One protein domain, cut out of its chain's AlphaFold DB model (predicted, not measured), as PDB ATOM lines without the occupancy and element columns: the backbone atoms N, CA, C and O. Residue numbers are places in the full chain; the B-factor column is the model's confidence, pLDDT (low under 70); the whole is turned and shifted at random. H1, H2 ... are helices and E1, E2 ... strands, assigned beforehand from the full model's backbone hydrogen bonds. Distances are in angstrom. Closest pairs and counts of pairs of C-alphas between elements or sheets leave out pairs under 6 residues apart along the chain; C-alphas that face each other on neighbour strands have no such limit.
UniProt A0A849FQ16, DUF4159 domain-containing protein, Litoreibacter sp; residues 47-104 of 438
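What this domain is: This is residues 47 to 104 of the 438 residues of the protein "DUF4159 domain-containing protein" of Litoreibacter sp (UniProt A0A849FQ16). One strongly twisted, curled sheet of four strands, with the short helix H1 over one face; the hairpin E1 and E2 reaches out at one end of the longest axis. The printed part has 58 residues, in the order E1, E2, H1, E3, E4, and the sheet runs E2, E1, E3, E4, antiparallel throughout. The class is mostly strand, though under half of the residues are in named elements. The whole is compact, with a radius of gyration of the C-alphas of 10.6 A and spans of 32 by 22 by 16 A.

Where its parts are: E1, residues 53 to 60, begins at C-alpha 53 (238.698, 142.105, 156.322), measures 19.7 A and bends by 64 degrees at residue 57. E2 is residues 66 to 68, 7.0 A, and H1 residues 77 to 81, 6.1 A. E3, residues 92 to 96, measures 13.3 A. E4, residues 99 to 103, measures 13.0 A and ends at C-alpha 103 (231.528, 133.490, 165.387).

How they stand to each other: E1 and E2 form a hairpin, with N 59 and O 67 2.8 A apart. E1 and E3 are antiparallel at 158 degrees, with N 55 and O 95 2.8 A apart. E3 and E4 form a hairpin, with N 94 and O 101 2.8 A apart. Edge strands E2 and E4 are apart. Residues 53 to 54 of E1 pair, antiparallel, with residues 75 to 76. H1 is on the sheet at a height of 9.0 A and only just over E1, with 3 of its C-alphas falling there; the closest C-alphas, Thr 53 and Gly 77, are 5.5 A apart. Its O i to N i+4 pair is within hydrogen-bond range. E2, H1 and E3 make a split strand-helix-strand unit, two strands running the same way with E1 between them, and its crossover is right-handed.

The domain as a whole: The farthest C-alphas, Gly 51 and Phe 63, are 32.4 A apart. The printed part has no cut, and no link is long. Mean pLDDT of the printed part is 87.9; residue 71 alone is under 70.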
ATOM      1  N   GLU A  47     235.625 130.236 151.110       81.06
ATOM      2  CA  GLU A  47     236.038 130.864 149.851       81.06
ATOM      3  C   GLU A  47     235.610 132.337 149.795       81.06
ATOM      4  O   GLU A  47     236.412 133.190 149.420       81.06
ATOM      5  N   ASP A  48     234.406 132.662 150.284       82.62
ATOM      6  CA  ASP A  48     233.896 134.043 150.355       82.62
ATOM      7  C   ASP A  48     234.669 134.931 151.340       82.62
ATOM      8  O   ASP A  48     234.603 136.161 151.266       82.62
ATOM      9  N   LEU A  49     235.356 134.322 152.308       85.69
ATOM     10  CA  LEU A  49     236.159 135.032 153.297       85.69
ATOM     11  C   LEU A  49     237.553 135.401 152.762       85.69
ATOM     12  O   LEU A  49     238.179 136.325 153.291       85.69
ATOM     13  N   ALA A  50     238.049 134.734 151.719       87.88
ATOM     14  CA  ALA A  50     239.380 134.997 151.182       87.88
ATOM     15  C   ALA A  50     239.511 136.447 150.675       87.88
ATOM     16  O   ALA A  50     238.654 136.961 149.960       87.88
ATOM     17  N   GLY A  51     240.583 137.141 151.067       86.62
ATOM     18  CA  GLY A  51     240.837 138.532 150.682       86.62
ATOM     19  C   GLY A  51     239.965 139.588 151.377       86.62
ATOM     20  O   GLY A  51     240.136 140.775 151.102       86.62
ATOM     21  N   THR A  52     239.068 139.201 152.290       91.38
ATOM     22  CA  THR A  52     238.206 140.139 153.035       91.38
ATOM     23  C   THR A  52     238.812 140.549 154.384       91.38
ATOM     24  O   THR A  52     239.731 139.908 154.897       91.38
ATOM     25  N   THR A  53     238.320 141.643 154.972       92.94
ATOM     26  CA  THR A  53     238.698 142.105 156.322       92.94
ATOM     27  C   THR A  53     237.442 142.382 157.137       92.94
ATOM     28  O   THR A  53     236.484 142.957 156.623       92.94
ATOM     29  N   TRP A  54     237.463 141.976 158.401       93.19
ATOM     30  CA  TRP A  54     236.321 141.968 159.304       93.19
ATOM     31  C   TRP A  54     236.684 142.615 160.634       93.19
ATOM     32  O   TRP A  54     237.775 142.400 161.146       93.19
ATOM     33  N   VAL A  55     235.775 143.376 161.224       93.56
ATOM     34  CA  VAL A  55     235.986 144.069 162.499       93.56
ATOM     35  C   VAL A  55     235.041 143.489 163.541       93.56
ATOM     36  O   VAL A  55     233.860 143.307 163.267       93.56
ATOM     37  N   LEU A  56     235.552 143.192 164.734       93.88
ATOM     38  CA  LEU A  56     234.737 142.732 165.858       93.88
ATOM     39  C   LEU A  56     233.899 143.897 166.406       93.88
ATOM     40  O   LEU A  56     234.459 144.853 166.940       93.88
ATOM     41  N   GLU A  57     232.574 143.802 166.300       93.25
ATOM     42  CA  GLU A  57     231.631 144.783 166.856       93.25
ATOM     43  C   GLU A  57     231.169 144.404 168.263       93.25
ATOM     44  O   GLU A  57     231.012 145.272 169.119       93.25
ATOM     45  N   GLU A  58     230.962 143.111 168.517       93.81
ATOM     46  CA  GLU A  58     230.501 142.603 169.809       93.81
ATOM     47  C   GLU A  58     231.312 141.375 170.202       93.81
ATOM     48  O   GLU A  58     231.385 140.413 169.449       93.81
ATOM     49  N   LYS A  59     231.918 141.397 171.387       92.38
ATOM     50  CA  LYS A  59     232.711 140.304 171.946       92.38
ATOM     51  C   LYS A  59     231.896 139.549 172.988       92.38
ATOM     52  O   LYS A  59     231.329 140.169 173.885       92.38
ATOM     53  N   MET A  60     231.908 138.221 172.924       91.81
ATOM     54  CA  MET A  60     231.451 137.373 174.022       91.81
ATOM     55  C   MET A  60     232.614 137.123 174.991       91.81
ATOM     56  O   MET A  60     233.696 136.697 174.579       91.81
ATOM     57  N   ASP A  61     232.420 137.430 176.273       87.19
ATOM     58  CA  ASP A  61     233.409 137.151 177.315       87.19
ATOM     59  C   ASP A  61     233.315 135.710 177.852       87.19
ATOM     60  O   ASP A  61     232.429 134.936 177.490       87.19
ATOM     61  N   GLY A  62     234.261 135.327 178.716       84.12
ATOM     62  CA  GLY A  62     234.330 133.976 179.286       84.12
ATOM     63  C   GLY A  62     233.177 133.615 180.229       84.12
ATOM     64  O   GLY A  62     233.075 132.460 180.634       84.12
ATOM     65  N   PHE A  63     232.313 134.575 180.572       86.94
ATOM     66  CA  PHE A  63     231.092 134.354 181.345       86.94
ATOM     67  C   PHE A  63     229.847 134.282 180.447       86.94
ATOM     68  O   PHE A  63     228.731 134.200 180.956       86.94
ATOM     69  N   GLY A  64     230.023 134.318 179.120       85.50
ATOM     70  CA  GLY A  64     228.934 134.282 178.147       85.50
ATOM     71  C   GLY A  64     228.219 135.623 177.964       85.50
ATOM     72  O   GLY A  64     227.170 135.660 177.325       85.50
ATOM     73  N   GLN A  65     228.752 136.729 178.496       90.06
ATOM     74  CA  GLN A  65     228.152 138.049 178.301       90.06
ATOM     75  C   GLN A  65     228.650 138.672 177.000       90.06
ATOM     76  O   GLN A  65     229.848 138.678 176.712       90.06
ATOM     77  N   VAL A  66     227.724 139.241 176.230       91.25
ATOM     78  CA  VAL A  66     228.036 139.964 174.994       91.25
ATOM     79  C   VAL A  66     228.248 141.438 175.317       91.25
ATOM     80  O   VAL A  66     227.410 142.073 175.957       91.25
ATOM     81  N   ARG A  67     229.384 141.987 174.894       90.75
ATOM     82  CA  ARG A  67     229.756 143.388 175.112       90.75
ATOM     83  C   ARG A  67     230.224 144.015 173.810       90.75
ATOM     84  O   ARG A  67     230.950 143.384 173.046       90.75
ATOM     85  N   ARG A  68     229.856 145.272 173.575       90.75
ATOM     86  CA  ARG A  68     230.338 146.025 172.414       90.75
ATOM     87  C   ARG A  68     231.858 146.188 172.481       90.75
ATOM     88  O   ARG A  68     232.422 146.413 173.550       90.75
ATOM     89  N   SER A  69     232.509 146.037 171.339       84.12
ATOM     90  CA  SER A  69     233.940 146.236 171.171       84.12
ATOM     91  C   SER A  69     234.165 147.575 170.479       84.12
ATOM     92  O   SER A  69     233.981 147.699 169.271       84.12
ATOM     93  N   ASP A  70     234.551 148.588 171.248       71.12
ATOM     94  CA  ASP A  70     234.616 149.963 170.738       71.12
ATOM     95  C   ASP A  70     235.851 150.216 169.847       71.12
ATOM     96  O   ASP A  70     235.845 151.143 169.040       71.12
ATOM     97  N   VAL A  71     236.902 149.386 169.956       68.19
ATOM     98  CA  VAL A  71     238.129 149.473 169.141       68.19
ATOM     99  C   VAL A  71     238.740 148.077 168.943       68.19
ATOM    100  O   VAL A  71     239.555 147.630 169.751       68.19
ATOM    101  N   ALA A  72     238.366 147.375 167.870       80.94
ATOM    102  CA  ALA A  72     239.005 146.115 167.477       80.94
ATOM    103  C   ALA A  72     239.811 146.271 166.177       80.94
ATOM    104  O   ALA A  72     239.338 146.929 165.245       80.94
ATOM    105  N   PRO A  73     241.008 145.665 166.072       86.38
ATOM    106  CA  PRO A  73     241.724 145.601 164.807       86.38
ATOM    107  C   PRO A  73     240.942 144.759 163.790       86.38
ATOM    108  O   PRO A  73     240.239 143.814 164.147       86.38
ATOM    109  N   GLY A  74     241.092 145.096 162.508       89.31
ATOM    110  CA  GLY A  74     240.548 144.288 161.425       89.31
ATOM    111  C   GLY A  74     241.231 142.921 161.367       89.31
ATOM    112  O   GLY A  74     242.455 142.829 161.300       89.31
ATOM    113  N   VAL A  75     240.433 141.864 161.366       92.38
ATOM    114  CA  VAL A  75     240.849 140.476 161.212       92.38
ATOM    115  C   VAL A  75     240.656 140.066 159.760       92.38
ATOM    116  O   VAL A  75     239.622 140.327 159.144       92.38
ATOM    117  N   ARG A  76     241.663 139.411 159.191       93.19
ATOM    118  CA  ARG A  76     241.572 138.886 157.833       93.19
ATOM    119  C   ARG A  76     240.565 137.738 157.754       93.19
ATOM    120  O   ARG A  76     240.539 136.877 158.632       93.19
ATOM    121  N   GLY A  77     239.782 137.680 156.681       90.75
ATOM    122  CA  GLY A  77     238.778 136.634 156.506       90.75
ATOM    123  C   GLY A  77     239.373 135.222 156.462       90.75
ATOM    124  O   GLY A  77     238.745 134.297 156.968       90.75
ATOM    125  N   GLU A  78     240.617 135.046 155.996       90.62
ATOM    126  CA  GLU A  78     241.286 133.735 156.045       90.62
ATOM    127  C   GLU A  78     241.505 133.244 157.486       90.62
ATOM    128  O   GLU A  78     241.447 132.045 157.742       90.62
ATOM    129  N   VAL A  79     241.702 134.162 158.440       89.50
ATOM    130  CA  VAL A  79     241.822 133.834 159.870       89.50
ATOM    131  C   VAL A  79     240.458 133.452 160.439       89.50
ATOM    132  O   VAL A  79     240.353 132.445 161.134       89.50
ATOM    133  N   ILE A  80     239.393 134.179 160.084       89.31
ATOM    134  CA  ILE A  80     238.016 133.839 160.489       89.31
ATOM    135  C   ILE A  80     237.599 132.467 159.949       89.31
ATOM    136  O   ILE A  80     236.962 131.689 160.662       89.31
ATOM    137  N   ALA A  81     238.008 132.133 158.723       88.75
ATOM    138  CA  ALA A  81     237.705 130.856 158.086       88.75
ATOM    139  C   ALA A  81     238.267 129.650 158.860       88.75
ATOM    140  O   ALA A  81     237.669 128.577 158.818       88.75
ATOM    141  N   THR A  82     239.360 129.822 159.616       86.12
ATOM    142  CA  THR A  82     239.922 128.751 160.462       86.12
ATOM    143  C   THR A  82     239.015 128.360 161.630       86.12
ATOM    144  O   THR A  82     239.198 127.285 162.198       86.12
ATOM    145  N   ARG A  83     238.087 129.244 162.034       82.94
ATOM    146  CA  ARG A  83     237.216 129.106 163.217       82.94
ATOM    147  C   ARG A  83     237.954 128.712 164.508       82.94
ATOM    148  O   ARG A  83     237.358 128.160 165.428       82.94
ATOM    149  N   SER A  84     239.250 129.013 164.592       86.69
ATOM    150  CA  SER A  84     240.090 128.700 165.748       86.69
ATOM    151  C   SER A  84     239.973 129.812 166.786       86.69
ATOM    152  O   SER A  84     240.763 130.754 166.804       86.69
ATOM    153  N   LEU A  85     238.929 129.725 167.613       88.50
ATOM    154  CA  LEU A  85     238.630 130.713 168.647       88.50
ATOM    155  C   LEU A  85     239.758 130.829 169.677       88.50
ATOM    156  O   LEU A  85     240.260 129.828 170.186       88.50
ATOM    157  N   GLY A  86     240.126 132.061 170.025       84.88
ATOM    158  CA  GLY A  86     241.204 132.347 170.969       84.88
ATOM    159  C   GLY A  86     241.299 133.827 171.328       84.88
ATOM    160  O   GLY A  86     240.412 134.615 171.009       84.88
ATOM    161  N   ALA A  87     242.388 134.229 171.990       82.25
ATOM    162  CA  ALA A  87     242.617 135.636 172.331       82.25
ATOM    163  C   ALA A  87     242.716 136.532 171.081       82.25
ATOM    164  O   ALA A  87     242.200 137.648 171.090       82.25
ATOM    165  N   ASP A  88     243.315 136.001 170.013       83.00
ATOM    166  CA  ASP A  88     243.525 136.696 168.738       83.00
ATOM    167  C   ASP A  88     242.298 136.642 167.805       83.00
ATOM    168  O   ASP A  88     242.194 137.433 166.870       83.00
ATOM    169  N   LEU A  89     241.352 135.734 168.071       90.19
ATOM    170  CA  LEU A  89     240.081 135.600 167.355       90.19
ATOM    171  C   LEU A  89     238.965 135.264 168.361       90.19
ATOM    172  O   LEU A  89     238.583 134.098 168.505       90.19
ATOM    173  N   PRO A  90     238.474 136.250 169.128       90.88
ATOM    174  CA  PRO A  90     237.465 135.999 170.147       90.88
ATOM    175  C   PRO A  90     236.095 135.665 169.530       90.88
ATOM    176  O   PRO A  90     235.775 136.151 168.441       90.88
ATOM    177  N   PRO A  91     235.254 134.882 170.229       92.94
ATOM    178  CA  PRO A  91     233.870 134.667 169.822       92.94
ATOM    179  C   PRO A  91     233.075 135.972 169.907       92.94
ATOM    180  O   PRO A  91     233.306 136.802 170.795       92.94
ATOM    181  N   GLY A  92     232.135 136.163 168.984       92.19
ATOM    182  CA  GLY A  92     231.417 137.428 168.872       92.19
ATOM    183  C   GLY A  92     230.853 137.726 167.487       92.19
ATOM    184  O   GLY A  92     230.860 136.874 166.601       92.19
ATOM    185  N   LEU A  93     230.364 138.951 167.303       92.38
ATOM    186  CA  LEU A  93     229.822 139.454 166.048       92.38
ATOM    187  C   LEU A  93     230.877 140.269 165.295       92.38
ATOM    188  O   LEU A  93     231.384 141.270 165.803       92.38
ATOM    189  N   TYR A  94     231.172 139.855 164.067       92.31
ATOM    190  CA  TYR A  94     232.115 140.508 163.167       92.31
ATOM    191  C   TYR A  94     231.381 141.173 162.002       92.31
ATOM    192  O   TYR A  94     230.464 140.586 161.431       92.31
ATOM    193  N   ALA A  95     231.815 142.366 161.604       91.44
ATOM    194  CA  ALA A  95     231.296 143.105 160.457       91.44
ATOM    195  C   ALA A  95     232.350 143.226 159.346       91.44
ATOM    196  O   ALA A  95     233.498 143.580 159.609       91.44
ATOM    197  N   GLY A  96     231.963 142.946 158.102       88.75
ATOM    198  CA  GLY A  96     232.810 143.020 156.911       88.75
ATOM    199  C   GLY A  96     232.027 143.633 155.751       88.75
ATOM    200  O   GLY A  96     231.200 142.963 155.132       88.75
ATOM    201  N   GLY A  97     232.256 144.920 155.475       83.94
ATOM    202  CA  GLY A  97     231.412 145.694 154.556       83.94
ATOM    203  C   GLY A  97     229.958 145.726 155.039       83.94
ATOM    204  O   GLY A  97     229.702 146.007 156.206       83.94
ATOM    205  N   ASP A  98     229.017 145.357 154.169       79.00
ATOM    206  CA  ASP A  98     227.581 145.282 154.492       79.00
ATOM    207  C   ASP A  98     227.154 143.929 155.097       79.00
ATOM    208  O   ASP A  98     225.964 143.603 155.152       79.00
ATOM    209  N   ARG A  99     228.112 143.079 155.491       84.00
ATOM    210  CA  ARG A  99     227.847 141.739 156.034       84.00
ATOM    211  C   ARG A  99     228.204 141.684 157.511       84.00
ATOM    212  O   ARG A  99     229.185 142.278 157.948       84.00
ATOM    213  N   ARG A 100     227.427 140.908 158.265       87.12
ATOM    214  CA  ARG A 100     227.709 140.556 159.660       87.12
ATOM    215  C   ARG A 100     227.787 139.042 159.787       87.12
ATOM    216  O   ARG A 100     227.012 138.336 159.145       87.12
ATOM    217  N   MET A 101     228.716 138.556 160.594       87.12
ATOM    218  CA  MET A 101     228.932 137.138 160.848       87.12
ATOM    219  C   MET A 101     229.112 136.912 162.344       87.12
ATOM    220  O   MET A 101     229.968 137.533 162.971       87.12
ATOM    221  N   ALA A 102     228.319 136.002 162.904       90.00
ATOM    222  CA  ALA A 102     228.509 135.534 164.267       90.00
ATOM    223  C   ALA A 102     229.528 134.390 164.279       90.00
ATOM    224  O   ALA A 102     229.374 133.391 163.571       90.00
ATOM    225  N   LEU A 103     230.566 134.536 165.094       90.12
ATOM    226  CA  LEU A 103     231.528 133.490 165.387       90.12
ATOM    227  C   LEU A 103     231.173 132.882 166.748       90.12
ATOM    228  O   LEU A 103     231.576 133.380 167.801       90.12
ATOM    229  N   ASN A 104     230.348 131.838 166.702       88.94
ATOM    230  CA  ASN A 104     229.812 131.164 167.881       88.94
ATOM    231  C   ASN A 104     230.856 130.248 168.528       88.94
ATOM    232  O   ASN A 104     231.640 129.609 167.830       88.94
TER     233      ASN A 104